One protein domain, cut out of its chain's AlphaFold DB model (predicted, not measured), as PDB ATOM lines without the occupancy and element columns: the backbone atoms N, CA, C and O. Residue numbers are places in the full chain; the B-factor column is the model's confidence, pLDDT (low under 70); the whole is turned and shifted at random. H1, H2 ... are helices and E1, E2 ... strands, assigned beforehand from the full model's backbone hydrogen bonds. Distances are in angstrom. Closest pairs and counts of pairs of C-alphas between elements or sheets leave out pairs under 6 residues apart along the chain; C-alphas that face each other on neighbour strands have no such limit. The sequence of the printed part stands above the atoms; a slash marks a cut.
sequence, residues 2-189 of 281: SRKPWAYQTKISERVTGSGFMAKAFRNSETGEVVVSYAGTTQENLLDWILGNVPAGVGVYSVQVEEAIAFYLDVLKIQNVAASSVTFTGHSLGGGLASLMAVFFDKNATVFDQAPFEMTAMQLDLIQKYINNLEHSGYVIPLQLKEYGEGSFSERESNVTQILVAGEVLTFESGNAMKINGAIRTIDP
ATOM      1  N   SER A   2     189.879 175.993 153.864       42.22
ATOM      2  CA  SER A   2     189.334 177.139 153.126       42.22
ATOM      3  C   SER A   2     189.033 178.243 154.143       42.22
ATOM      4  O   SER A   2     188.292 178.005 155.097       42.22
ATOM      5  N   ARG A   3     189.695 179.399 154.024       42.53
ATOM      6  CA  ARG A   3     189.414 180.564 154.874       42.53
ATOM      7  C   ARG A   3     188.057 181.138 154.475       42.53
ATOM      8  O   ARG A   3     187.712 181.166 153.300       42.53
ATOM      9  N   LYS A   4     187.284 181.571 155.467       48.19
ATOM     10  CA  LYS A   4     185.912 182.033 155.271       48.19
ATOM     11  C   LYS A   4     185.898 183.385 154.521       48.19
ATOM     12  O   LYS A   4     186.551 184.318 154.989       48.19
ATOM     13  N   PRO A   5     185.174 183.516 153.393       48.19
ATOM     14  CA  PRO A   5     185.275 184.662 152.475       48.19
ATOM     15  C   PRO A   5     184.863 186.022 153.071       48.19
ATOM     16  O   PRO A   5     185.197 187.067 152.525       48.19
ATOM     17  N   TRP A   6     184.176 186.038 154.212       51.91
ATOM     18  CA  TRP A   6     183.658 187.248 154.870       51.91
ATOM     19  C   TRP A   6     184.599 187.838 155.933       51.91
ATOM     20  O   TRP A   6     184.315 188.905 156.467       51.91
ATOM     21  N   ALA A   7     185.750 187.211 156.202       55.25
ATOM     22  CA  ALA A   7     186.753 187.735 157.140       55.25
ATOM     23  C   ALA A   7     187.416 189.056 156.684       55.25
ATOM     24  O   ALA A   7     188.157 189.665 157.452       55.25
ATOM     25  N   TYR A   8     187.147 189.503 155.452       64.06
ATOM     26  CA  TYR A   8     187.827 190.628 154.804       64.06
ATOM     27  C   TYR A   8     186.892 191.759 154.366       64.06
ATOM     28  O   TYR A   8     187.329 192.685 153.688       64.06
ATOM     29  N   GLN A   9     185.609 191.729 154.738       78.50
ATOM     30  CA  GLN A   9     184.687 192.808 154.379       78.50
ATOM     31  C   GLN A   9     184.649 193.899 155.449       78.50
ATOM     32  O   GLN A   9     184.319 193.654 156.604       78.50
ATOM     33  N   THR A  10     184.958 195.130 155.050       90.12
ATOM     34  CA  THR A  10     184.860 196.317 155.909       90.12
ATOM     35  C   THR A  10     183.735 197.213 155.411       90.12
ATOM     36  O   THR A  10     183.714 197.570 154.232       90.12
ATOM     37  N   LYS A  11     182.807 197.612 156.291       95.06
ATOM     38  CA  LYS A  11     181.804 198.637 155.967       95.06
ATOM     39  C   LYS A  11     182.513 199.976 155.760       95.06
ATOM     40  O   LYS A  11     183.168 200.462 156.678       95.06
ATOM     41  N   ILE A  12     182.373 200.565 154.576       96.12
ATOM     42  CA  ILE A  12     183.010 201.841 154.209       96.12
ATOM     43  C   ILE A  12     182.018 203.005 154.123       96.12
ATOM     44  O   ILE A  12     182.439 204.155 154.149       96.12
ATOM     45  N   SER A  13     180.717 202.723 154.017       97.50
ATOM     46  CA  SER A  13     179.663 203.740 154.005       97.50
ATOM     47  C   SER A  13     178.330 203.156 154.460       97.50
ATOM     48  O   SER A  13     178.090 201.953 154.327       97.50
ATOM     49  N   GLU A  14     177.465 204.013 154.986       97.12
ATOM     50  CA  GLU A  14     176.097 203.702 155.386       97.12
ATOM     51  C   GLU A  14     175.231 204.953 155.248       97.12
ATOM     52  O   GLU A  14     175.689 206.068 155.504       97.12
ATOM     53  N   ARG A  15     173.976 204.765 154.846       95.44
ATOM     54  CA  ARG A  15     172.967 205.819 154.811       95.44
ATOM     55  C   ARG A  15     171.634 205.253 155.265       95.44
ATOM     56  O   ARG A  15     171.234 204.197 154.790       95.44
ATOM     57  N   VAL A  16     170.961 205.991 156.139       93.06
ATOM     58  CA  VAL A  16     169.579 205.758 156.564       93.06
ATOM     59  C   VAL A  16     168.868 207.106 156.536       93.06
ATOM     60  O   VAL A  16     169.438 208.094 157.004       93.06
ATOM     61  N   THR A  17     167.663 207.175 155.976       88.62
ATOM     62  CA  THR A  17     166.907 208.435 155.874       88.62
ATOM     63  C   THR A  17     165.453 208.265 156.316       88.62
ATOM     64  O   THR A  17     164.959 207.158 156.534       88.62
ATOM     65  N   GLY A  18     164.747 209.392 156.455       83.81
ATOM     66  CA  GLY A  18     163.340 209.410 156.856       83.81
ATOM     67  C   GLY A  18     162.381 208.784 155.838       83.81
ATOM     68  O   GLY A  18     161.265 208.455 156.216       83.81
ATOM     69  N   SER A  19     162.803 208.567 154.586       82.06
ATOM     70  CA  SER A  19     161.985 207.938 153.532       82.06
ATOM     71  C   SER A  19     161.837 206.416 153.692       82.06
ATOM     72  O   SER A  19     161.107 205.784 152.926       82.06
ATOM     73  N   GLY A  20     162.581 205.815 154.629       82.50
ATOM     74  CA  GLY A  20     162.739 204.365 154.753       82.50
ATOM     75  C   GLY A  20     163.921 203.804 153.961       82.50
ATOM     76  O   GLY A  20     164.194 202.607 154.057       82.50
ATOM     77  N   PHE A  21     164.651 204.647 153.224       89.12
ATOM     78  CA  PHE A  21     165.864 204.240 152.528       89.12
ATOM     79  C   PHE A  21     166.961 203.835 153.514       89.12
ATOM     80  O   PHE A  21     167.295 204.574 154.445       89.12
ATOM     81  N   MET A  22     167.569 202.677 153.259       94.38
ATOM     82  CA  MET A  22     168.776 202.228 153.937       94.38
ATOM     83  C   MET A  22     169.723 201.561 152.941       94.38
ATOM     84  O   MET A  22     169.322 200.691 152.168       94.38
ATOM     85  N   ALA A  23     170.997 201.941 152.988       96.81
ATOM     86  CA  ALA A  23     172.042 201.348 152.166       96.81
ATOM     87  C   ALA A  23     173.376 201.277 152.908       96.81
ATOM     88  O   ALA A  23     173.682 202.104 153.769       96.81
ATOM     89  N   LYS A  24     174.187 200.283 152.550       98.00
ATOM     90  CA  LYS A  24     175.541 200.065 153.068       98.00
ATOM     91  C   LYS A  24     176.484 199.767 151.913       98.00
ATOM     92  O   LYS A  24     176.091 199.146 150.934       98.00
ATOM     93  N   ALA A  25     177.741 200.174 152.040       97.69
ATOM     94  CA  ALA A  25     178.801 199.773 151.125       97.69
ATOM     95  C   ALA A  25     179.879 199.015 151.895       97.69
ATOM     96  O   ALA A  25     180.353 199.485 152.934       97.69
ATOM     97  N   PHE A  26     180.275 197.861 151.375       96.44
ATOM     98  CA  PHE A  26     181.318 197.012 151.934       96.44
ATOM     99  C   PHE A  26     182.469 196.910 150.950       96.44
ATOM    100  O   PHE A  26     182.246 196.794 149.750       96.44
ATOM    101  N   ARG A  27     183.697 196.934 151.456       94.62
ATOM    102  CA  ARG A  27     184.905 196.708 150.667       94.62
ATOM    103  C   ARG A  27     185.568 195.418 151.108       94.62
ATOM    104  O   ARG A  27     185.803 195.240 152.303       94.62
ATOM    105  N   ASN A  28     185.919 194.571 150.152       91.75
ATOM    106  CA  ASN A  28     186.843 193.471 150.376       91.75
ATOM    107  C   ASN A  28     188.269 194.036 150.499       91.75
ATOM    108  O   ASN A  28     188.778 194.667 149.573       91.75
ATOM    109  N   SER A  29     188.906 193.850 151.653       86.25
ATOM    110  CA  SER A  29     190.236 194.396 151.939       86.25
ATOM    111  C   SER A  29     191.371 193.699 151.185       86.25
ATOM    112  O   SER A  29     192.442 194.290 151.061       86.25
ATOM    113  N   GLU A  30     191.148 192.494 150.654       87.12
ATOM    114  CA  GLU A  30     192.130 191.767 149.840       87.12
ATOM    115  C   GLU A  30     192.020 192.127 148.353       87.12
ATOM    116  O   GLU A  30     193.038 192.353 147.703       87.12
ATOM    117  N   THR A  31     190.799 192.200 147.810       88.75
ATOM    118  CA  THR A  31     190.578 192.409 146.364       88.75
ATOM    119  C   THR A  31     190.317 193.867 145.987       88.75
ATOM    120  O   THR A  31     190.486 194.246 144.831       88.75
ATOM    121  N   GLY A  32     189.898 194.704 146.942       89.62
ATOM    122  CA  GLY A  32     189.443 196.073 146.682       89.62
ATOM    123  C   GLY A  32     188.054 196.163 146.034       89.62
ATOM    124  O   GLY A  32     187.591 197.268 145.744       89.62
ATOM    125  N   GLU A  33     187.377 195.031 145.822       94.00
ATOM    126  CA  GLU A  33     185.995 194.983 145.337       94.00
ATOM    127  C   GLU A  33     185.056 195.656 146.335       94.00
ATOM    128  O   GLU A  33     185.225 195.538 147.555       94.00
ATOM    129  N   VAL A  34     184.063 196.371 145.813       97.19
ATOM    130  CA  VAL A  34     183.073 197.088 146.612       97.19
ATOM    131  C   VAL A  34     181.685 196.572 146.273       97.19
ATOM    132  O   VAL A  34     181.272 196.580 145.121       97.19
ATOM    133  N   VAL A  35     180.936 196.176 147.294       98.00
ATOM    134  CA  VAL A  35     179.528 195.805 147.156       98.00
ATOM    135  C   VAL A  35     178.681 196.880 147.815       98.00
ATOM    136  O   VAL A  35     178.828 197.152 149.007       98.00
ATOM    137  N   VAL A  36     177.786 197.484 147.041       98.56
ATOM    138  CA  VAL A  36     176.754 198.391 147.540       98.56
ATOM    139  C   VAL A  36     175.462 197.596 147.723       98.56
ATOM    140  O   VAL A  36     174.932 197.022 146.775       98.56
ATOM    141  N   SER A  37     174.982 197.542 148.961       97.56
ATOM    142  CA  SER A  37     173.788 196.812 149.373       97.56
ATOM    143  C   SER A  37     172.672 197.777 149.751       97.56
ATOM    144  O   SER A  37     172.871 198.651 150.598       97.56
ATOM    145  N   TYR A  38     171.502 197.592 149.147       97.06
ATOM    146  CA  TYR A  38     170.279 198.326 149.468       97.06
ATOM    147  C   TYR A  38     169.332 197.435 150.273       97.06
ATOM    148  O   TYR A  38     169.154 196.254 149.961       97.06
ATOM    149  N   ALA A  39     168.733 197.995 151.320       90.69
ATOM    150  CA  ALA A  39     167.795 197.278 152.169       90.69
ATOM    151  C   ALA A  39     166.395 197.205 151.548       90.69
ATOM    152  O   ALA A  39     165.996 198.070 150.769       90.69
ATOM    153  N   GLY A  40     165.641 196.174 151.936       78.81
ATOM    154  CA  GLY A  40     164.203 196.099 151.691       78.81
ATOM    155  C   GLY A  40     163.410 197.093 152.548       78.81
ATOM    156  O   GLY A  40     163.971 197.934 153.247       78.81
ATOM    157  N   THR A  41     162.084 196.986 152.516       69.62
ATOM    158  CA  THR A  41     161.166 197.893 153.218       69.62
ATOM    159  C   THR A  41     161.435 197.918 154.731       69.62
ATOM    160  O   THR A  41     161.211 196.924 155.422       69.62
ATOM    161  N   THR A  42     161.891 199.057 155.266       58.28
ATOM    162  CA  THR A  42     162.250 199.205 156.695       58.28
ATOM    163  C   THR A  42     161.132 199.789 157.565       58.28
ATOM    164  O   THR A  42     161.058 199.452 158.743       58.28
ATOM    165  N   GLN A  43     160.238 200.615 157.002       50.97
ATOM    166  CA  GLN A  43     159.174 201.306 157.755       50.97
ATOM    167  C   GLN A  43     157.758 200.740 157.506       50.97
ATOM    168  O   GLN A  43     157.003 200.574 158.458       50.97
ATOM    169  N   GLU A  44     157.397 200.324 156.287       58.53
ATOM    170  CA  GLU A  44     156.049 199.791 155.964       58.53
ATOM    171  C   GLU A  44     155.970 198.261 156.055       58.53
ATOM    172  O   GLU A  44     156.884 197.596 155.576       58.53
ATOM    173  N   ASN A  45     154.910 197.675 156.622       65.81
ATOM    174  CA  ASN A  45     154.738 196.213 156.613       65.81
ATOM    175  C   ASN A  45     154.847 195.683 155.169       65.81
ATOM    176  O   ASN A  45     154.266 196.259 154.255       65.81
ATOM    177  N   LEU A  46     155.594 194.595 154.958       68.44
ATOM    178  CA  LEU A  46     155.758 193.962 153.648       68.44
ATOM    179  C   LEU A  46     154.405 193.606 153.004       68.44
ATOM    180  O   LEU A  46     154.249 193.766 151.797       68.44
ATOM    181  N   LEU A  47     153.421 193.179 153.802       68.75
ATOM    182  CA  LEU A  47     152.059 192.913 153.332       68.75
ATOM    183  C   LEU A  47     151.366 194.175 152.825       68.75
ATOM    184  O   LEU A  47     150.810 194.148 151.732       68.75
ATOM    185  N   ASP A  48     151.429 195.275 153.576       69.50
ATOM    186  CA  ASP A  48     150.839 196.555 153.159       69.50
ATOM    187  C   ASP A  48     151.551 197.104 151.921       69.50
ATOM    188  O   ASP A  48     150.910 197.561 150.972       69.50
ATOM    189  N   TRP A  49     152.883 196.985 151.898       71.44
ATOM    190  CA  TRP A  49     153.708 197.393 150.773       71.44
ATOM    191  C   TRP A  49     153.280 196.650 149.501       71.44
ATOM    192  O   TRP A  49     152.944 197.285 148.508       71.44
ATOM    193  N   ILE A  50     153.188 195.319 149.533       67.94
ATOM    194  CA  ILE A  50     152.889 194.515 148.337       67.94
ATOM    195  C   ILE A  50     151.405 194.538 147.964       67.94
ATOM    196  O   ILE A  50     151.077 194.721 146.795       67.94
ATOM    197  N   LEU A  51     150.502 194.338 148.924       65.19
ATOM    198  CA  LEU A  51     149.074 194.169 148.639       65.19
ATOM    199  C   LEU A  51     148.328 195.502 148.486       65.19
ATOM    200  O   LEU A  51     147.248 195.516 147.895       65.19
ATOM    201  N   GLY A  52     148.872 196.599 149.023       57.56
ATOM    202  CA  GLY A  52     148.208 197.904 149.068       57.56
ATOM    203  C   GLY A  52     148.954 199.047 148.374       57.56
ATOM    204  O   GLY A  52     148.298 199.899 147.774       57.56
ATOM    205  N   ASN A  53     150.293 199.076 148.424       55.75
ATOM    206  CA  ASN A  53     151.076 200.277 148.079       55.75
ATOM    207  C   ASN A  53     151.990 200.140 146.849       55.75
ATOM    208  O   ASN A  53     152.493 201.154 146.363       55.75
ATOM    209  N   VAL A  54     152.213 198.935 146.315       62.69
ATOM    210  CA  VAL A  54     153.011 198.728 145.097       62.69
ATOM    211  C   VAL A  54     152.072 198.545 143.908       62.69
ATOM    212  O   VAL A  54     151.475 197.480 143.755       62.69
ATOM    213  N   PRO A  55     151.940 199.539 143.011       51.59
ATOM    214  CA  PRO A  55     151.086 199.425 141.839       51.59
ATOM    215  C   PRO A  55     151.815 198.607 140.755       51.59
ATOM    216  O   PRO A  55     152.268 199.137 139.749       51.59
ATOM    217  N   ALA A  56     152.004 197.312 141.004       47.66
ATOM    218  CA  ALA A  56     152.324 196.244 140.048       47.66
ATOM    219  C   ALA A  56     153.604 196.313 139.165       47.66
ATOM    220  O   ALA A  56     153.801 195.403 138.363       47.66
ATOM    221  N   GLY A  57     154.513 197.287 139.310       56.47
ATOM    222  CA  GLY A  57     155.798 197.282 138.578       56.47
ATOM    223  C   GLY A  57     156.382 198.668 138.352       56.47
ATOM    224  O   GLY A  57     156.340 199.177 137.244       56.47
ATOM    225  N   VAL A  58     156.822 199.328 139.416       64.62
ATOM    226  CA  VAL A  58     156.807 200.789 139.568       64.62
ATOM    227  C   VAL A  58     157.570 201.541 138.461       64.62
ATOM    228  O   VAL A  58     158.738 201.263 138.199       64.62
ATOM    229  N   GLY A  59     156.880 202.526 137.862       63.41
ATOM    230  CA  GLY A  59     157.315 203.532 136.874       63.41
ATOM    231  C   GLY A  59     156.763 204.912 137.257       63.41
ATOM    232  O   GLY A  59     155.997 205.546 136.533       63.41
ATOM    233  N   VAL A  60     157.045 205.311 138.495       82.94
ATOM    234  CA  VAL A  60     156.736 206.630 139.053       82.94
ATOM    235  C   VAL A  60     157.919 207.088 139.891       82.94
ATOM    236  O   VAL A  60     158.751 206.287 140.319       82.94
ATOM    237  N   TYR A  61     157.995 208.392 140.132       87.38
ATOM    238  CA  TYR A  61     159.078 208.961 140.918       87.38
ATOM    239  C   TYR A  61     159.104 208.423 142.351       87.38
ATOM    240  O   TYR A  61     158.096 208.461 143.053       87.38
ATOM    241  N   SER A  62     160.287 207.991 142.787       89.69
ATOM    242  CA  SER A  62     160.565 207.469 144.119       89.69
ATOM    243  C   SER A  62     161.780 208.170 144.712       89.69
ATOM    244  O   SER A  62     162.869 208.158 144.139       89.69
ATOM    245  N   VAL A  63     161.606 208.740 145.905       91.50
ATOM    246  CA  VAL A  63     162.705 209.364 146.658       91.50
ATOM    247  C   VAL A  63     163.807 208.341 146.961       91.50
ATOM    248  O   VAL A  63     164.981 208.673 146.849       91.50
ATOM    249  N   GLN A  64     163.454 207.079 147.225       92.62
ATOM    250  CA  GLN A  64     164.441 206.030 147.501       92.62
ATOM    251  C   GLN A  64     165.300 205.675 146.274       92.62
ATOM    252  O   GLN A  64     166.445 205.260 146.438       92.62
ATOM    253  N   VAL A  65     164.789 205.861 145.047       96.25
ATOM    254  CA  VAL A  65     165.592 205.699 143.819       96.25
ATOM    255  C   VAL A  65     166.614 206.829 143.704       96.25
ATOM    256  O   VAL A  65     167.787 206.567 143.445       96.25
ATOM    257  N   GLU A  66     166.205 208.074 143.957       97.06
ATOM    258  CA  GLU A  66     167.132 209.213 143.981       97.06
ATOM    259  C   GLU A  66     168.207 209.048 145.067       97.06
ATOM    260  O   GLU A  66     169.398 209.236 144.808       97.06
ATOM    261  N   GLU A  67     167.810 208.618 146.267       97.44
ATOM    262  CA  GLU A  67     168.726 208.341 147.376       97.44
ATOM    263  C   GLU A  67     169.686 207.186 147.063       97.44
ATOM    264  O   GLU A  67     170.857 207.254 147.455       97.44
ATOM    265  N   ALA A  68     169.232 206.166 146.322       98.38
ATOM    266  CA  ALA A  68     170.065 205.058 145.862       98.38
ATOM    267  C   ALA A  68     171.161 205.526 144.901       98.38
ATOM    268  O   ALA A  68     172.327 205.147 145.079       98.38
ATOM    269  N   ILE A  69     170.799 206.387 143.940       98.69
ATOM    270  CA  ILE A  69     171.749 207.009 143.014       98.69
ATOM    271  C   ILE A  69     172.751 207.850 143.803       98.69
ATOM    272  O   ILE A  69     173.957 207.632 143.699       98.69
ATOM    273  N   ALA A  70     172.263 208.774 144.631       98.69
ATOM    274  CA  ALA A  70     173.104 209.651 145.436       98.69
ATOM    275  C   ALA A  70     174.083 208.858 146.317       98.69
ATOM    276  O   ALA A  70     175.255 209.218 146.424       98.69
ATOM    277  N   PHE A  71     173.629 207.758 146.928       98.69
ATOM    278  CA  PHE A  71     174.479 206.910 147.761       98.69
ATOM    279  C   PHE A  71     175.609 206.270 146.953       98.69
ATOM    280  O   PHE A  71     176.759 206.313 147.385       98.69
ATOM    281  N   TYR A  72     175.312 205.730 145.768       98.69
ATOM    282  CA  TYR A  72     176.345 205.192 144.883       98.69
ATOM    283  C   TYR A  72     177.353 206.273 144.464       98.69
ATOM    284  O   TYR A  72     178.561 206.051 144.557       98.69
ATOM    285  N   LEU A  73     176.881 207.464 144.084       98.62
ATOM    286  CA  LEU A  73     177.762 208.577 143.719       98.62
ATOM    287  C   LEU A  73     178.675 209.003 144.875       98.62
ATOM    288  O   LEU A  73     179.830 209.354 144.642       98.62
ATOM    289  N   ASP A  74     178.200 208.941 146.119       98.56
ATOM    290  CA  ASP A  74     179.040 209.211 147.286       98.56
ATOM    291  C   ASP A  74     180.027 208.084 147.586       98.56
ATOM    292  O   ASP A  74     181.162 208.362 147.971       98.56
ATOM    293  N   VAL A  75     179.657 206.823 147.340       98.31
ATOM    294  CA  VAL A  75     180.592 205.691 147.426       98.31
ATOM    295  C   VAL A  75     181.757 205.866 146.449       98.31
ATOM    296  O   VAL A  75     182.900 205.605 146.822       98.31
ATOM    297  N   LEU A  76     181.509 206.387 145.243       97.50
ATOM    298  CA  LEU A  76     182.565 206.678 144.265       97.50
ATOM    299  C   LEU A  76     183.540 207.782 144.712       97.50
ATOM    300  O   LEU A  76     184.657 207.844 144.204       97.50
ATOM    301  N   LYS A  77     183.151 208.644 145.662       97.06
ATOM    302  CA  LYS A  77     184.028 209.689 146.220       97.06
ATOM    303  C   LYS A  77     184.961 209.155 147.310       97.06
ATOM    304  O   LYS A  77     185.891 209.854 147.715       97.06
ATOM    305  N   ILE A  78     184.729 207.942 147.813       96.44
ATOM    306  CA  ILE A  78     185.554 207.345 148.865       96.44
ATOM    307  C   ILE A  78     186.922 206.976 148.285       96.44
ATOM    308  O   ILE A  78     187.033 206.347 147.234       96.44
ATOM    309  N   GLN A  79     187.987 207.321 149.013       92.75
ATOM    310  CA  GLN A  79     189.357 207.051 148.585       92.75
ATOM    311  C   GLN A  79     189.566 205.563 148.250       92.75
ATOM    312  O   GLN A  79     189.178 204.666 149.012       92.75
ATOM    313  N   ASN A  80     190.235 205.310 147.122       89.75
ATOM    314  CA  ASN A  80     190.539 203.975 146.599       89.75
ATOM    315  C   ASN A  80     189.295 203.129 146.258       89.75
ATOM    316  O   ASN A  80     189.379 201.904 146.267       89.75
ATOM    317  N   VAL A  81     188.145 203.752 145.973       94.12
ATOM    318  CA  VAL A  81     187.046 203.087 145.256       94.12
ATOM    319  C   VAL A  81     187.222 203.340 143.764       94.12
ATOM    320  O   VAL A  81     187.207 204.484 143.318       94.12
ATOM    321  N   ALA A  82     187.380 202.273 142.984       91.38
ATOM    322  CA  ALA A  82     187.324 202.352 141.531       91.38
ATOM    323  C   ALA A  82     185.886 202.090 141.073       91.38
ATOM    324  O   ALA A  82     185.280 201.104 141.475       91.38
ATOM    325  N   ALA A  83     185.337 202.921 140.183       91.69
ATOM    326  CA  ALA A  83     183.980 202.709 139.664       91.69
ATOM    327  C   ALA A  83     183.807 201.351 138.952       91.69
ATOM    328  O   ALA A  83     182.702 200.827 138.859       91.69
ATOM    329  N   SER A  84     184.890 200.764 138.434       92.06
ATOM    330  CA  SER A  84     184.893 199.427 137.832       92.06
ATOM    331  C   SER A  84     184.802 198.284 138.847       92.06
ATOM    332  O   SER A  84     184.457 197.180 138.443       92.06
ATOM    333  N   SER A  85     185.095 198.521 140.130       92.00
ATOM    334  CA  SER A  85     185.085 197.485 141.172       92.00
ATOM    335  C   SER A  85     183.799 197.453 142.000       92.00
ATOM    336  O   SER A  85     183.713 196.663 142.941       92.00
ATOM    337  N   VAL A  86     182.817 198.307 141.681       97.94
ATOM    338  CA  VAL A  86     181.544 198.383 142.406       97.94
ATOM    339  C   VAL A  86     180.498 197.466 141.775       97.94
ATOM    340  O   VAL A  86     180.218 197.571 140.582       97.94
ATOM    341  N   THR A  87     179.877 196.618 142.591       98.50
ATOM    342  CA  THR A  87     178.695 195.817 142.238       98.50
ATOM    343  C   THR A  87     177.540 196.106 143.190       98.50
ATOM    344  O   THR A  87     177.743 196.601 144.302       98.50
ATOM    345  N   PHE A  88     176.324 195.753 142.780       98.75
ATOM    346  CA  PHE A  88     175.115 196.004 143.565       98.75
ATOM    347  C   PHE A  88     174.465 194.722 144.083       98.75
ATOM    348  O   PHE A  88     174.559 193.653 143.477       98.75
ATOM    349  N   THR A  89     173.790 194.829 145.224       98.38
ATOM    350  CA  THR A  89     172.971 193.748 145.771       98.38
ATOM    351  C   THR A  89     171.833 194.279 146.635       98.38
ATOM    352  O   THR A  89     171.859 195.420 147.102       98.38
ATOM    353  N   GLY A  90     170.830 193.445 146.872       96.62
ATOM    354  CA  GLY A  90     169.703 193.761 147.736       96.62
ATOM    355  C   GLY A  90     168.626 192.686 147.665       96.62
ATOM    356  O   GLY A  90     168.620 191.864 146.747       96.62
ATOM    357  N   HIS A  91     167.720 192.714 148.641       94.00
ATOM    358  CA  HIS A  91     166.538 191.849 148.704       94.00
ATOM    359  C   HIS A  91     165.257 192.670 148.559       94.00
ATOM    360  O   HIS A  91     165.233 193.826 148.994       94.00
ATOM    361  N   SER A  92     164.195 192.104 147.977       92.81
ATOM    362  CA  SER A  92     162.882 192.762 147.895       92.81
ATOM    363  C   SER A  92     162.983 194.135 147.198       92.81
ATOM    364  O   SER A  92     163.599 194.254 146.133       92.81
ATOM    365  N   LEU A  93     162.445 195.198 147.811       91.25
ATOM    366  CA  LEU A  93     162.621 196.596 147.396       91.25
ATOM    367  C   LEU A  93     164.094 196.957 147.132       91.25
ATOM    368  O   LEU A  93     164.406 197.532 146.091       91.25
ATOM    369  N   GLY A  94     165.007 196.561 148.020       94.12
ATOM    370  CA  GLY A  94     166.441 196.807 147.865       94.12
ATOM    371  C   GLY A  94     167.047 196.073 146.669       94.12
ATOM    372  O   GLY A  94     167.939 196.601 146.012       94.12
ATOM    373  N   GLY A  95     166.528 194.888 146.335       95.94
ATOM    374  CA  GLY A  95     166.889 194.177 145.107       95.94
ATOM    375  C   GLY A  95     166.482 194.967 143.864       95.94
ATOM    376  O   GLY A  95     167.279 195.136 142.950       95.94
ATOM    377  N   GLY A  96     165.283 195.549 143.873       95.19
ATOM    378  CA  GLY A  96     164.819 196.427 142.799       95.19
ATOM    379  C   GLY A  96     165.683 197.681 142.617       95.19
ATOM    380  O   GLY A  96     166.072 198.014 141.497       95.19
ATOM    381  N   LEU A  97     166.051 198.339 143.725       97.25
ATOM    382  CA  LEU A  97     166.976 199.479 143.712       97.25
ATOM    383  C   LEU A  97     168.357 199.081 143.172       97.25
ATOM    384  O   LEU A  97     168.904 199.777 142.320       97.25
ATOM    385  N   ALA A  98     168.905 197.948 143.621       98.62
ATOM    386  CA  ALA A  98     170.187 197.426 143.148       98.62
ATOM    387  C   ALA A  98     170.185 197.173 141.634       98.62
ATOM    388  O   ALA A  98     171.143 197.528 140.947       98.62
ATOM    389  N   SER A  99     169.096 196.615 141.107       98.38
ATOM    390  CA  SER A  99     168.945 196.349 139.677       98.38
ATOM    391  C   SER A  99     168.810 197.615 138.845       98.38
ATOM    392  O   SER A  99     169.391 197.692 137.764       98.38
ATOM    393  N   LEU A 100     168.131 198.645 139.362       98.06
ATOM    394  CA  LEU A 100     168.146 199.967 138.733       98.06
ATOM    395  C   LEU A 100     169.559 200.537 138.661       98.06
ATOM    396  O   LEU A 100     169.959 201.042 137.617       98.06
ATOM    397  N   MET A 101     170.335 200.443 139.743       98.75
ATOM    398  CA  MET A 101     171.705 200.960 139.736       98.75
ATOM    399  C   MET A 101     172.589 200.199 138.747       98.75
ATOM    400  O   MET A 101     173.420 200.813 138.078       98.75
ATOM    401  N   ALA A 102     172.383 198.887 138.604       98.62
ATOM    402  CA  ALA A 102     173.066 198.082 137.597       98.62
ATOM    403  C   ALA A 102     172.826 198.598 136.174       98.62
ATOM    404  O   ALA A 102     173.793 198.831 135.448       98.62
ATOM    405  N   VAL A 103     171.574 198.850 135.783       98.44
ATOM    406  CA  VAL A 103     171.282 199.351 134.429       98.44
ATOM    407  C   VAL A 103     171.668 200.823 134.257       98.44
ATOM    408  O   VAL A 103     172.270 201.194 133.250       98.44
ATOM    409  N   PHE A 104     171.424 201.673 135.255       98.56
ATOM    410  CA  PHE A 104     171.773 203.098 135.198       98.56
ATOM    411  C   PHE A 104     173.276 203.332 135.050       98.56
ATOM    412  O   PHE A 104     173.686 204.242 134.331       98.56
ATOM    413  N   PHE A 105     174.103 202.502 135.686       98.50
ATOM    414  CA  PHE A 105     175.553 202.700 135.731       98.50
ATOM    415  C   PHE A 105     176.369 201.660 134.974       98.50
ATOM    416  O   PHE A 105     177.599 201.709 135.052       98.50
ATOM    417  N   ASP A 106     175.703 200.762 134.246       98.06
ATOM    418  CA  ASP A 106     176.332 199.655 133.524       98.06
ATOM    419  C   ASP A 106     177.262 198.841 134.443       98.06
ATOM    420  O   ASP A 106     178.495 198.841 134.337       98.06
ATOM    421  N   LYS A 107     176.647 198.239 135.467       97.94
ATOM    422  CA  LYS A 107     177.307 197.425 136.497       97.94
ATOM    423  C   LYS A 107     176.558 196.130 136.724       97.94
ATOM    424  O   LYS A 107     175.361 196.044 136.489       97.94
ATOM    425  N   ASN A 108     177.264 195.166 137.297       98.31
ATOM    426  CA  ASN A 108     176.670 193.907 137.713       98.31
ATOM    427  C   ASN A 108     175.887 194.060 139.020       98.31
ATOM    428  O   ASN A 108     176.348 194.714 139.966       98.31
ATOM    429  N   ALA A 109     174.746 193.376 139.091       98.56
ATOM    430  CA  ALA A 109     174.007 193.172 140.329       98.56
ATOM    431  C   ALA A 109     173.677 191.693 140.544       98.56
ATOM    432  O   ALA A 109     173.289 190.987 139.616       98.56
ATOM    433  N   THR A 110     173.796 191.233 141.789       98.19
ATOM    434  CA  THR A 110     173.171 189.981 142.238       98.19
ATOM    435  C   THR A 110     172.106 190.327 143.259       98.19
ATOM    436  O   THR A 110     172.410 190.913 144.299       98.19
ATOM    437  N   VAL A 111     170.861 189.996 142.951       97.94
ATOM    438  CA  VAL A 111     169.686 190.450 143.697       97.94
ATOM    439  C   VAL A 111     168.810 189.280 144.098       97.94
ATOM    440  O   VAL A 111     168.841 188.219 143.474       97.94
ATOM    441  N   PHE A 112     168.035 189.488 145.153       96.12
ATOM    442  CA  PHE A 112     167.307 188.436 145.842       96.12
ATOM    443  C   PHE A 112     165.826 188.790 145.908       96.12
ATOM    444  O   PHE A 112     165.497 189.857 146.421       96.12
ATOM    445  N   ASP A 113     164.954 187.940 145.361       94.19
ATOM    446  CA  ASP A 113     163.502 188.173 145.293       94.19
ATOM    447  C   ASP A 113     163.170 189.643 144.947       94.19
ATOM    448  O   ASP A 113     162.575 190.382 145.730       94.19
ATOM    449  N   GLN A 114     163.692 190.151 143.827       94.06
ATOM    450  CA  GLN A 114     163.732 191.602 143.611       94.06
ATOM    451  C   GLN A 114     162.340 192.201 143.383       94.06
ATOM    452  O   GLN A 114     161.470 191.573 142.782       94.06
ATOM    453  N   ALA A 115     162.161 193.463 143.762       91.50
ATOM    454  CA  ALA A 115     160.995 194.250 143.388       91.50
ATOM    455  C   ALA A 115     160.954 194.581 141.878       91.50
ATOM    456  O   ALA A 115     162.004 194.766 141.252       91.50
ATOM    457  N   PRO A 116     159.752 194.698 141.285       91.56
ATOM    458  CA  PRO A 116     159.581 194.952 139.857       91.56
ATOM    459  C   PRO A 116     159.804 196.434 139.498       91.56
ATOM    460  O   PRO A 116     158.899 197.253 139.638       91.56
ATOM    461  N   PHE A 117     161.016 196.786 139.052       93.12
ATOM    462  CA  PHE A 117     161.414 198.161 138.685       93.12
ATOM    463  C   PHE A 117     161.675 198.379 137.185       93.12
ATOM    464  O   PHE A 117     162.205 199.423 136.799       93.12
ATOM    465  N   GLU A 118     161.298 197.430 136.325       94.19
ATOM    466  CA  GLU A 118     161.507 197.529 134.871       94.19
ATOM    467  C   GLU A 118     160.918 198.821 134.286       94.19
ATOM    468  O   GLU A 118     161.611 199.558 133.588       94.19
ATOM    469  N   MET A 119     159.691 199.189 134.671       92.31
ATOM    470  CA  MET A 119     159.057 200.418 134.175       92.31
ATOM    471  C   MET A 119     159.821 201.686 134.564       92.31
ATOM    472  O   MET A 119     159.905 202.611 133.758       92.31
ATOM    473  N   THR A 120     160.408 201.747 135.765       93.62
ATOM    474  CA  THR A 120     161.268 202.878 136.157       93.62
ATOM    475  C   THR A 120     162.495 202.959 135.249       93.62
ATOM    476  O   THR A 120     162.876 204.054 134.844       93.62
ATOM    477  N   ALA A 121     163.093 201.818 134.893       95.56
ATOM    478  CA  ALA A 121     164.262 201.765 134.016       95.56
ATOM    479  C   ALA A 121     163.957 202.128 132.552       95.56
ATOM    480  O   ALA A 121     164.872 202.491 131.810       95.56
ATOM    481  N   MET A 122     162.691 202.028 132.139       94.75
ATOM    482  CA  MET A 122     162.230 202.341 130.782       94.75
ATOM    483  C   MET A 122     161.665 203.764 130.635       94.75
ATOM    484  O   MET A 122     161.473 204.237 129.516       94.75
ATOM    485  N   GLN A 123     161.394 204.474 131.734       94.69
ATOM    486  CA  GLN A 123     160.755 205.790 131.695       94.69
ATOM    487  C   GLN A 123     161.785 206.928 131.642       94.69
ATOM    488  O   GLN A 123     162.162 207.500 132.665       94.69
ATOM    489  N   LEU A 124     162.215 207.295 130.432       95.69
ATOM    490  CA  LEU A 124     163.288 208.278 130.210       95.69
ATOM    491  C   LEU A 124     163.026 209.648 130.862       95.69
ATOM    492  O   LEU A 124     163.933 210.208 131.472       95.69
ATOM    493  N   ASP A 125     161.788 210.155 130.833       95.69
ATOM    494  CA  ASP A 125     161.436 211.422 131.499       95.69
ATOM    495  C   ASP A 125     161.656 211.364 133.016       95.69
ATOM    496  O   ASP A 125     162.079 212.337 133.646       95.69
ATOM    497  N   LEU A 126     161.376 210.206 133.619       94.81
ATOM    498  CA  LEU A 126     161.582 209.993 135.043       94.81
ATOM    499  C   LEU A 126     163.077 209.909 135.374       94.81
ATOM    500  O   LEU A 126     163.522 210.488 136.365       94.81
ATOM    501  N   ILE A 127     163.856 209.242 134.524       97.25
ATOM    502  CA  ILE A 127     165.315 209.162 134.655       97.25
ATOM    503  C   ILE A 127     165.934 210.560 134.549       97.25
ATOM    504  O   ILE A 127     166.717 210.954 135.415       97.25
ATOM    505  N   GLN A 128     165.503 211.359 133.569       97.75
ATOM    506  CA  GLN A 128     165.945 212.744 133.423       97.75
ATOM    507  C   GLN A 128     165.573 213.595 134.642       97.75
ATOM    508  O   GLN A 128     166.352 214.451 135.065       97.75
ATOM    509  N   LYS A 129     164.410 213.348 135.255       97.62
ATOM    510  CA  LYS A 129     164.021 214.016 136.500       97.62
ATOM    511  C   LYS A 129     164.996 213.712 137.645       97.62
ATOM    512  O   LYS A 129     165.399 214.653 138.325       97.62
ATOM    513  N   TYR A 130     165.415 212.456 137.832       98.06
ATOM    514  CA  TYR A 130     166.438 212.119 138.834       98.06
ATOM    515  C   TYR A 130     167.769 212.823 138.546       98.06
ATOM    516  O   TYR A 130     168.355 213.412 139.451       98.06
ATOM    517  N   ILE A 131     168.222 212.811 137.287       98.44
ATOM    518  CA  ILE A 131     169.454 213.493 136.856       98.44
ATOM    519  C   ILE A 131     169.398 214.979 137.228       98.44
ATOM    520  O   ILE A 131     170.294 215.471 137.912       98.44
ATOM    521  N   ASN A 132     168.317 215.671 136.859       98.38
ATOM    522  CA  ASN A 132     168.150 217.100 137.123       98.38
ATOM    523  C   ASN A 132     168.165 217.419 138.627       98.38
ATOM    524  O   ASN A 132     168.808 218.381 139.051       98.38
ATOM    525  N   ASN A 133     167.472 216.619 139.444       98.31
ATOM    526  CA  ASN A 133     167.432 216.807 140.896       98.31
ATOM    527  C   ASN A 133     168.817 216.626 141.537       98.31
ATOM    528  O   ASN A 133     169.218 217.404 142.410       98.31
ATOM    529  N   LEU A 134     169.568 215.620 141.087       98.44
ATOM    530  CA  LEU A 134     170.915 215.336 141.577       98.44
ATOM    531  C   LEU A 134     171.917 216.415 141.145       98.44
ATOM    532  O   LEU A 134     172.712 216.861 141.971       98.44
ATOM    533  N   GLU A 135     171.854 216.887 139.897       98.38
ATOM    534  CA  GLU A 135     172.667 218.019 139.425       98.38
ATOM    535  C   GLU A 135     172.356 219.295 140.218       98.38
ATOM    536  O   GLU A 135     173.276 219.985 140.663       98.38
ATOM    537  N   HIS A 136     171.074 219.576 140.486       98.12
ATOM    538  CA  HIS A 136     170.662 220.697 141.338       98.12
ATOM    539  C   HIS A 136     171.190 220.563 142.775       98.12
ATOM    540  O   HIS A 136     171.526 221.558 143.415       98.12
ATOM    541  N   SER A 137     171.323 219.327 143.258       97.62
ATOM    542  CA  SER A 137     171.916 218.996 144.559       97.62
ATOM    543  C   SER A 137     173.454 218.973 144.546       97.62
ATOM    544  O   SER A 137     174.076 218.629 145.551       97.62
ATOM    545  N   GLY A 138     174.087 219.342 143.427       98.06
ATOM    546  CA  GLY A 138     175.539 219.471 143.293       98.06
ATOM    547  C   GLY A 138     176.281 218.169 142.977       98.06
ATOM    548  O   GLY A 138     177.509 218.129 143.088       98.06
ATOM    549  N   TYR A 139     175.579 217.098 142.593       98.38
ATOM    550  CA  TYR A 139     176.229 215.869 142.137       98.38
ATOM    551  C   TYR A 139     176.742 216.011 140.703       98.38
ATOM    552  O   TYR A 139     176.082 216.566 139.829       98.38
ATOM    553  N   VAL A 140     177.917 215.433 140.449       97.31
ATOM    554  CA  VAL A 140     178.425 215.214 139.092       97.31
ATOM    555  C   VAL A 140     177.917 213.860 138.613       97.31
ATOM    556  O   VAL A 140     178.242 212.834 139.215       97.31
ATOM    557  N   ILE A 141     177.123 213.855 137.544       97.94
ATOM    558  CA  ILE A 141     176.492 212.640 137.017       97.94
ATOM    559  C   ILE A 141     177.457 211.900 136.076       97.94
ATOM    560  O   ILE A 141     177.933 212.500 135.106       97.94
ATOM    561  N   PRO A 142     177.760 210.610 136.332       97.06
ATOM    562  CA  PRO A 142     178.559 209.781 135.434       97.06
ATOM    563  C   PRO A 142     177.925 209.645 134.050       97.06
ATOM    564  O   PRO A 142     176.700 209.619 133.921       97.06
ATOM    565  N   LEU A 143     178.767 209.479 133.027       97.25
ATOM    566  CA  LEU A 143     178.338 209.392 131.628       97.25
ATOM    567  C   LEU A 143     177.275 208.307 131.404       97.25
ATOM    568  O   LEU A 143     176.304 208.541 130.699       97.25
ATOM    569  N   GLN A 144     177.417 207.159 132.074       97.62
ATOM    570  CA  GLN A 144     176.521 206.005 131.945       97.62
ATOM    571  C   GLN A 144     175.057 206.333 132.251       97.62
ATOM    572  O   GLN A 144     174.175 205.798 131.580       97.62
ATOM    573  N   LEU A 145     174.822 207.193 133.251       98.06
ATOM    574  CA  LEU A 145     173.487 207.666 133.610       98.06
ATOM    575  C   LEU A 145     173.125 208.926 132.817       98.06
ATOM    576  O   LEU A 145     171.990 209.063 132.379       98.06
ATOM    577  N   LYS A 146     174.084 209.831 132.594       97.69
ATOM    578  CA  LYS A 146     173.853 211.084 131.859       97.69
ATOM    579  C   LYS A 146     173.385 210.856 130.418       97.69
ATOM    580  O   LYS A 146     172.580 211.629 129.916       97.69
ATOM    581  N   GLU A 147     173.901 209.821 129.768       96.81
ATOM    582  CA  GLU A 147     173.550 209.428 128.398       96.81
ATOM    583  C   GLU A 147     172.568 208.248 128.366       96.81
ATOM    584  O   GLU A 147     172.401 207.615 127.326       96.81
ATOM    585  N   TYR A 148     171.924 207.924 129.494       97.94
ATOM    586  CA  TYR A 148     170.935 206.852 129.534       97.94
ATOM    587  C   TYR A 148     169.741 207.214 128.642       97.94
ATOM    588  O   TYR A 148     169.031 208.187 128.892       97.94
ATOM    589  N   GLY A 149     169.524 206.419 127.599       96.19
ATOM    590  CA  GLY A 149     168.539 206.690 126.557       96.19
ATOM    591  C   GLY A 149     167.917 205.421 125.991       96.19
ATOM    592  O   GLY A 149     167.996 204.342 126.585       96.19
ATOM    593  N   GLU A 150     167.288 205.551 124.824       94.06
ATOM    594  CA  GLU A 150     166.735 204.406 124.098       94.06
ATOM    595  C   GLU A 150     167.816 203.331 123.889       94.06
ATOM    596  O   GLU A 150     168.941 203.629 123.500       94.06
ATOM    597  N   GLY A 151     167.493 202.074 124.202       94.56
ATOM    598  CA  GLY A 151     168.423 200.942 124.104       94.56
ATOM    599  C   GLY A 151     169.307 200.702 125.335       94.56
ATOM    600  O   GLY A 151     169.691 199.556 125.568       94.56
ATOM    601  N   SER A 152     169.541 201.709 126.191       97.69
ATOM    602  CA  SER A 152     170.389 201.548 127.392       97.69
ATOM    603  C   SER A 152     169.876 200.455 128.331       97.69
ATOM    604  O   SER A 152     170.668 199.701 128.890       97.69
ATOM    605  N   PHE A 153     168.554 200.342 128.484       97.25
ATOM    606  CA  PHE A 153     167.937 199.288 129.288       97.25
ATOM    607  C   PHE A 153     168.247 197.889 128.734       97.25
ATOM    608  O   PHE A 153     168.846 197.072 129.430       97.25
ATOM    609  N   SER A 154     167.904 197.637 127.467       96.56
ATOM    610  CA  SER A 154     168.068 196.325 126.823       96.56
ATOM    611  C   SER A 154     169.527 195.883 126.716       96.56
ATOM    612  O   SER A 154     169.823 194.693 126.742       96.56
ATOM    613  N   GLU A 155     170.463 196.827 126.606       97.12
ATOM    614  CA  GLU A 155     171.896 196.515 126.585       97.12
ATOM    615  C   GLU A 155     172.411 196.051 127.953       97.12
ATOM    616  O   GLU A 155     173.355 195.265 128.025       97.12
ATOM    617  N   ARG A 156     171.792 196.520 129.043       98.00
ATOM    618  CA  ARG A 156     172.346 196.412 130.400       98.00
ATOM    619  C   ARG A 156     171.529 195.529 131.335       98.00
ATOM    620  O   ARG A 156     172.049 195.142 132.376       98.00
ATOM    621  N   GLU A 157     170.288 195.174 131.000       96.75
ATOM    622  CA  GLU A 157     169.459 194.290 131.839       96.75
ATOM    623  C   GLU A 157     170.126 192.925 132.076       96.75
ATOM    624  O   GLU A 157     170.013 192.354 133.161       96.75
ATOM    625  N   SER A 158     170.937 192.469 131.112       97.38
ATOM    626  CA  SER A 158     171.747 191.249 131.215       97.38
ATOM    627  C   SER A 158     172.774 191.264 132.361       97.38
ATOM    628  O   SER A 158     173.180 190.199 132.825       97.38
ATOM    629  N   ASN A 159     173.133 192.444 132.883       97.88
ATOM    630  CA  ASN A 159     174.040 192.598 134.025       97.88
ATOM    631  C   ASN A 159     173.392 192.213 135.371       97.88
ATOM    632  O   ASN A 159     174.076 192.133 136.398       97.88
ATOM    633  N   VAL A 160     172.073 192.001 135.402       98.56
ATOM    634  CA  VAL A 160     171.337 191.657 136.621       98.56
ATOM    635  C   VAL A 160     171.135 190.148 136.712       98.56
ATOM    636  O   VAL A 160     170.474 189.533 135.879       98.56
ATOM    637  N   THR A 161     171.668 189.545 137.772       98.12
ATOM    638  CA  THR A 161     171.377 188.160 138.154       98.12
ATOM    639  C   THR A 161     170.401 188.146 139.323       98.12
ATOM    640  O   THR A 161     170.755 188.542 140.432       98.12
ATOM    641  N   GLN A 162     169.186 187.656 139.095       96.88
ATOM    642  CA  GLN A 162     168.202 187.438 140.148       96.88
ATOM    643  C   GLN A 162     168.284 186.002 140.671       96.88
ATOM    644  O   GLN A 162     168.265 185.040 139.904       96.88
ATOM    645  N   ILE A 163     168.303 185.861 141.991       97.19
ATOM    646  CA  ILE A 163     168.075 184.602 142.693       97.19
ATOM    647  C   ILE A 163     166.744 184.742 143.430       97.19
ATOM    648  O   ILE A 163     166.565 185.710 144.164       97.19
ATOM    649  N   LEU A 164     165.804 183.823 143.215       95.25
ATOM    650  CA  LEU A 164     164.467 183.925 143.806       95.25
ATOM    651  C   LEU A 164     163.960 182.609 144.388       95.25
ATOM    652  O   LEU A 164     164.313 181.539 143.885       95.25
ATOM    653  N   VAL A 165     163.113 182.687 145.412       95.69
ATOM    654  CA  VAL A 165     162.368 181.544 145.956       95.69
ATOM    655  C   VAL A 165     161.093 181.328 145.142       95.69
ATOM    656  O   VAL A 165     160.311 182.249 144.937       95.69
ATOM    657  N   ALA A 166     160.845 180.110 144.661       94.50
ATOM    658  CA  ALA A 166     159.613 179.828 143.927       94.50
ATOM    659  C   ALA A 166     158.380 180.020 144.828       94.50
ATOM    660  O   ALA A 166     158.298 179.435 145.910       94.50
ATOM    661  N   GLY A 167     157.410 180.807 144.357       91.56
ATOM    662  CA  GLY A 167     156.152 181.056 145.069       91.56
ATOM    663  C   GLY A 167     156.206 182.187 146.097       91.56
ATOM    664  O   GLY A 167     155.207 182.397 146.782       91.56
ATOM    665  N   GLU A 168     157.319 182.921 146.201       91.94
ATOM    666  CA  GLU A 168     157.381 184.153 146.994       91.94
ATOM    667  C   GLU A 168     156.453 185.239 146.428       91.94
ATOM    668  O   GLU A 168     156.131 185.265 145.240       91.94
ATOM    669  N   VAL A 169     155.984 186.132 147.290       87.38
ATOM    670  CA  VAL A 169     154.900 187.093 147.024       87.38
ATOM    671  C   VAL A 169     155.094 188.003 145.794       87.38
ATOM    672  O   VAL A 169     154.113 188.330 145.128       87.38
ATOM    673  N   LEU A 170     156.321 188.381 145.426       88.31
ATOM    674  CA  LEU A 170     156.653 189.194 144.247       88.31
ATOM    675  C   LEU A 170     156.726 188.391 142.942       88.31
ATOM    676  O   LEU A 170     156.853 188.991 141.869       88.31
ATOM    677  N   THR A 171     156.631 187.061 143.002       85.31
ATOM    678  CA  THR A 171     156.537 186.166 141.832       85.31
ATOM    679  C   THR A 171     155.260 185.333 141.814       85.31
ATOM    680  O   THR A 171     154.891 184.847 140.745       85.31
ATOM    681  N   PHE A 172     154.571 185.206 142.952       77.88
ATOM    682  CA  PHE A 172     153.432 184.313 143.175       77.88
ATOM    683  C   PHE A 172     152.299 184.497 142.153       77.88
ATOM    684  O   PHE A 172     151.799 183.507 141.627       77.88
ATOM    685  N   GLU A 173     151.944 185.740 141.820       75.12
ATOM    686  CA  GLU A 173     150.913 186.045 140.807       75.12
ATOM    687  C   GLU A 173     151.509 186.548 139.485       75.12
ATOM    688  O   GLU A 173     150.975 186.300 138.407       75.12
ATOM    689  N   SER A 174     152.627 187.273 139.551       76.81
ATOM    690  CA  SER A 174     153.204 187.966 138.393       76.81
ATOM    691  C   SER A 174     154.096 187.075 137.527       76.81
ATOM    692  O   SER A 174     154.514 187.504 136.453       76.81
ATOM    693  N   GLY A 175     154.459 185.873 137.989       81.50
ATOM    694  CA  GLY A 175     155.389 184.998 137.277       81.50
ATOM    695  C   GLY A 175     156.751 185.651 137.023       81.50
ATOM    696  O   GLY A 175     157.368 185.380 135.997       81.50
ATOM    697  N   ASN A 176     157.210 186.521 137.936       83.38
ATOM    698  CA  ASN A 176     158.458 187.288 137.823       83.38
ATOM    699  C   ASN A 176     158.448 188.414 136.762       83.38
ATOM    700  O   ASN A 176     159.519 188.872 136.358       83.38
ATOM    701  N   ALA A 177     157.270 188.859 136.312       85.25
ATOM    702  CA  ALA A 177     157.126 189.944 135.339       85.25
ATOM    703  C   ALA A 177     157.579 191.319 135.873       85.25
ATOM    704  O   ALA A 177     157.623 191.550 137.083       85.25
ATOM    705  N   MET A 178     157.856 192.250 134.949       88.38
ATOM    706  CA  MET A 178     158.172 193.668 135.211       88.38
ATOM    707  C   MET A 178     159.412 193.893 136.094       88.38
ATOM    708  O   MET A 178     159.554 194.916 136.775       88.38
ATOM    709  N   LYS A 179     160.319 192.920 136.107       92.56
ATOM    710  CA  LYS A 179     161.559 192.900 136.881       92.56
ATOM    711  C   LYS A 179     162.732 192.977 135.907       92.56
ATOM    712  O   LYS A 179     162.736 192.299 134.890       92.56
ATOM    713  N   ILE A 180     163.761 193.736 136.270       94.88
ATOM    714  CA  ILE A 180     164.983 193.875 135.468       94.88
ATOM    715  C   ILE A 180     165.759 192.557 135.551       94.88
ATOM    716  O   ILE A 180     166.429 192.297 136.550       94.88
ATOM    717  N   ASN A 181     165.611 191.691 134.555       88.38
ATOM    718  CA  ASN A 181     166.087 190.313 134.608       88.38
ATOM    719  C   ASN A 181     167.090 190.036 133.488       88.38
ATOM    720  O   ASN A 181     166.705 189.917 132.331       88.38
ATOM    721  N   GLY A 182     168.353 189.823 133.848       92.50
ATOM    722  CA  GLY A 182     169.339 189.227 132.955       92.50
ATOM    723  C   GLY A 182     169.335 187.707 133.073       92.50
ATOM    724  O   GLY A 182     168.735 186.995 132.272       92.50
ATOM    725  N   ALA A 183     169.990 187.201 134.119       95.38
ATOM    726  CA  ALA A 183     169.978 185.786 134.482       95.38
ATOM    727  C   ALA A 183     169.037 185.537 135.669       95.38
ATOM    728  O   ALA A 183     169.002 186.322 136.616       95.38
ATOM    729  N   ILE A 184     168.304 184.421 135.650       95.81
ATOM    730  CA  ILE A 184     167.386 184.035 136.731       95.81
ATOM    731  C   ILE A 184     167.783 182.660 137.268       95.81
ATOM    732  O   ILE A 184     167.875 181.689 136.516       95.81
ATOM    733  N   ARG A 185     167.973 182.569 138.586       95.81
ATOM    734  CA  ARG A 185     168.115 181.312 139.324       95.81
ATOM    735  C   ARG A 185     166.941 181.158 140.285       95.81
ATOM    736  O   ARG A 185     166.874 181.838 141.304       95.81
ATOM    737  N   THR A 186     166.064 180.211 139.989       95.75
ATOM    738  CA  THR A 186     164.947 179.862 140.870       95.75
ATOM    739  C   THR A 186     165.356 178.759 141.839       95.75
ATOM    740  O   THR A 186     165.846 177.705 141.431       95.75
ATOM    741  N   ILE A 187     165.137 178.997 143.126       96.44
ATOM    742  CA  ILE A 187     165.239 178.013 144.196       96.44
ATOM    743  C   ILE A 187     163.819 177.589 144.547       96.44
ATOM    744  O   ILE A 187     163.061 178.356 145.127       96.44
ATOM    745  N   ASP A 188     163.451 176.368 144.172       96.19
ATOM    746  CA  ASP A 188     162.110 175.844 144.428       96.19
ATOM    747  C   ASP A 188     162.100 174.946 145.675       96.19
ATOM    748  O   ASP A 188     162.637 173.830 145.607       96.19
ATOM    749  N   PRO A 189     161.523 175.391 146.807       95.00
ATOM    750  CA  PRO A 189     161.370 174.557 147.996       95.00
ATOM    751  C   PRO A 189     160.221 173.542 147.881       95.00
ATOM    752  O   PRO A 189     160.026 172.754 148.798       95.00
TER     753      PRO A 189
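What this domain is: This is residues 2 to 189 of the 281 residues of the protein "Lipase_3 domain-containing protein" of Xanthomonas hortorum pv. hederae (UniProt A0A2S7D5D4). A twisted wall of seven strands has H3 and H4 over one face, making two layers, helices on one face of a sheet. H4 lies near the middle of the domain, where H5, H7 and H8 also pack on it; H6 lies farther from the sheet. The printed part has 188 residues with nine named helices and seven named strands, in the order H1 E1 E2 E3 H2 H3 E4 H4 E5 H5 H6 H7 H8 E6 H9 E7. The mixed sheet runs E1 E2 E3 E4 E5 E6 E7. The class is mixed, helices and strands, and the whole is compact, with a radius of gyration of the C-alphas of 16.0 A and spans of 47 by 44 by 34 A.

How they stand to each other: H1, residues 5 to 8, only grazes the sheet. E1, residues 9 to 16, bends by 58 degrees at residue 12. With E2, residues 22 to 28, and E3, residues 34 to 38, it makes a meander of two hairpins, each strand the antiparallel neighbour of the one before; N 10 and O 27, and N 24 and O 37, are 2.9 A apart, within hydrogen-bond range. H2, residues 46 to 53, is not on the sheet. H3, residues 63 to 75, is on it at a height of 8.7 A. E4, residues 86 to 91, is parallel to E3, with N 36 and O 87 2.9 A apart. H4, residues 93 to 105, is on the same face as H3 at a height of 6.9 A and runs along the strands, at 14 degrees to E4 on the local plane. H4 is the hub: its residues 97 to 101 alone touch H3 at a steep tilt of 58 degrees, closest at the C-alphas of Leu 97 and Val 65, 6.4 A. E5, residues 109 to 112, is parallel to E4, with N 110 and O 88 3.0 A apart. H5, residues 118 to 122, touches residues 100 to 104 of H4, closest at the C-alphas of Ala 121 and Leu 100, 6.4 A. H6, residues 124 to 136, only just touches H3, with 3 pairs of C-alphas within 8 A, closest at Tyr 130 and Glu 66, 6.0 A. H7, residues 143 to 146, and H8, residues 152 to 159, touch H4, closest at the C-alphas of Gln 144 and Phe 105, and of Arg 156 and Val 103, each 5.1 A. E6, residues 160 to 165, is parallel to E5, with N 161 and O 109 2.8 A apart. H9, residues 169 to 172, is only just not on the sheet, with 4 pairs of C-alphas within 10 A. E7, residues 183 to 187, is parallel to E6, with N 162 and O 183 2.8 A apart. E3-H2-H3-E4, E4-H4-E5, E5-H5-H6-H7-H8-E6 and E6-H9-E7 are strand-helix-strand units, parallel neighbour strands with helices between. In H2, H3, H4, H5 and H6 every O i to N i+4 pair is within hydrogen-bond range, in H8 2 of 4; H1, H7 and H9 are too short for such a pair.

Where its parts are: H1 begins at C-alpha 5, (185.275, 184.662, 152.475), and E7 ends at C-alpha 187, (165.239, 178.013, 144.196). From first to last C-alpha E1 is 20.0 A long, E2 20.4 A, H3 18.3 A, H4 18.5 A and H6 18.2 A.

The domain as a whole: The C-alphas of Ser 2 and Asp 125, the two farthest apart, are 49.2 A apart. The printed part has no cut, and no link is long. The mean pLDDT of the printed part is 89.4; residues 2 to 8, 41 to 48 and 50 to 59 are under 70.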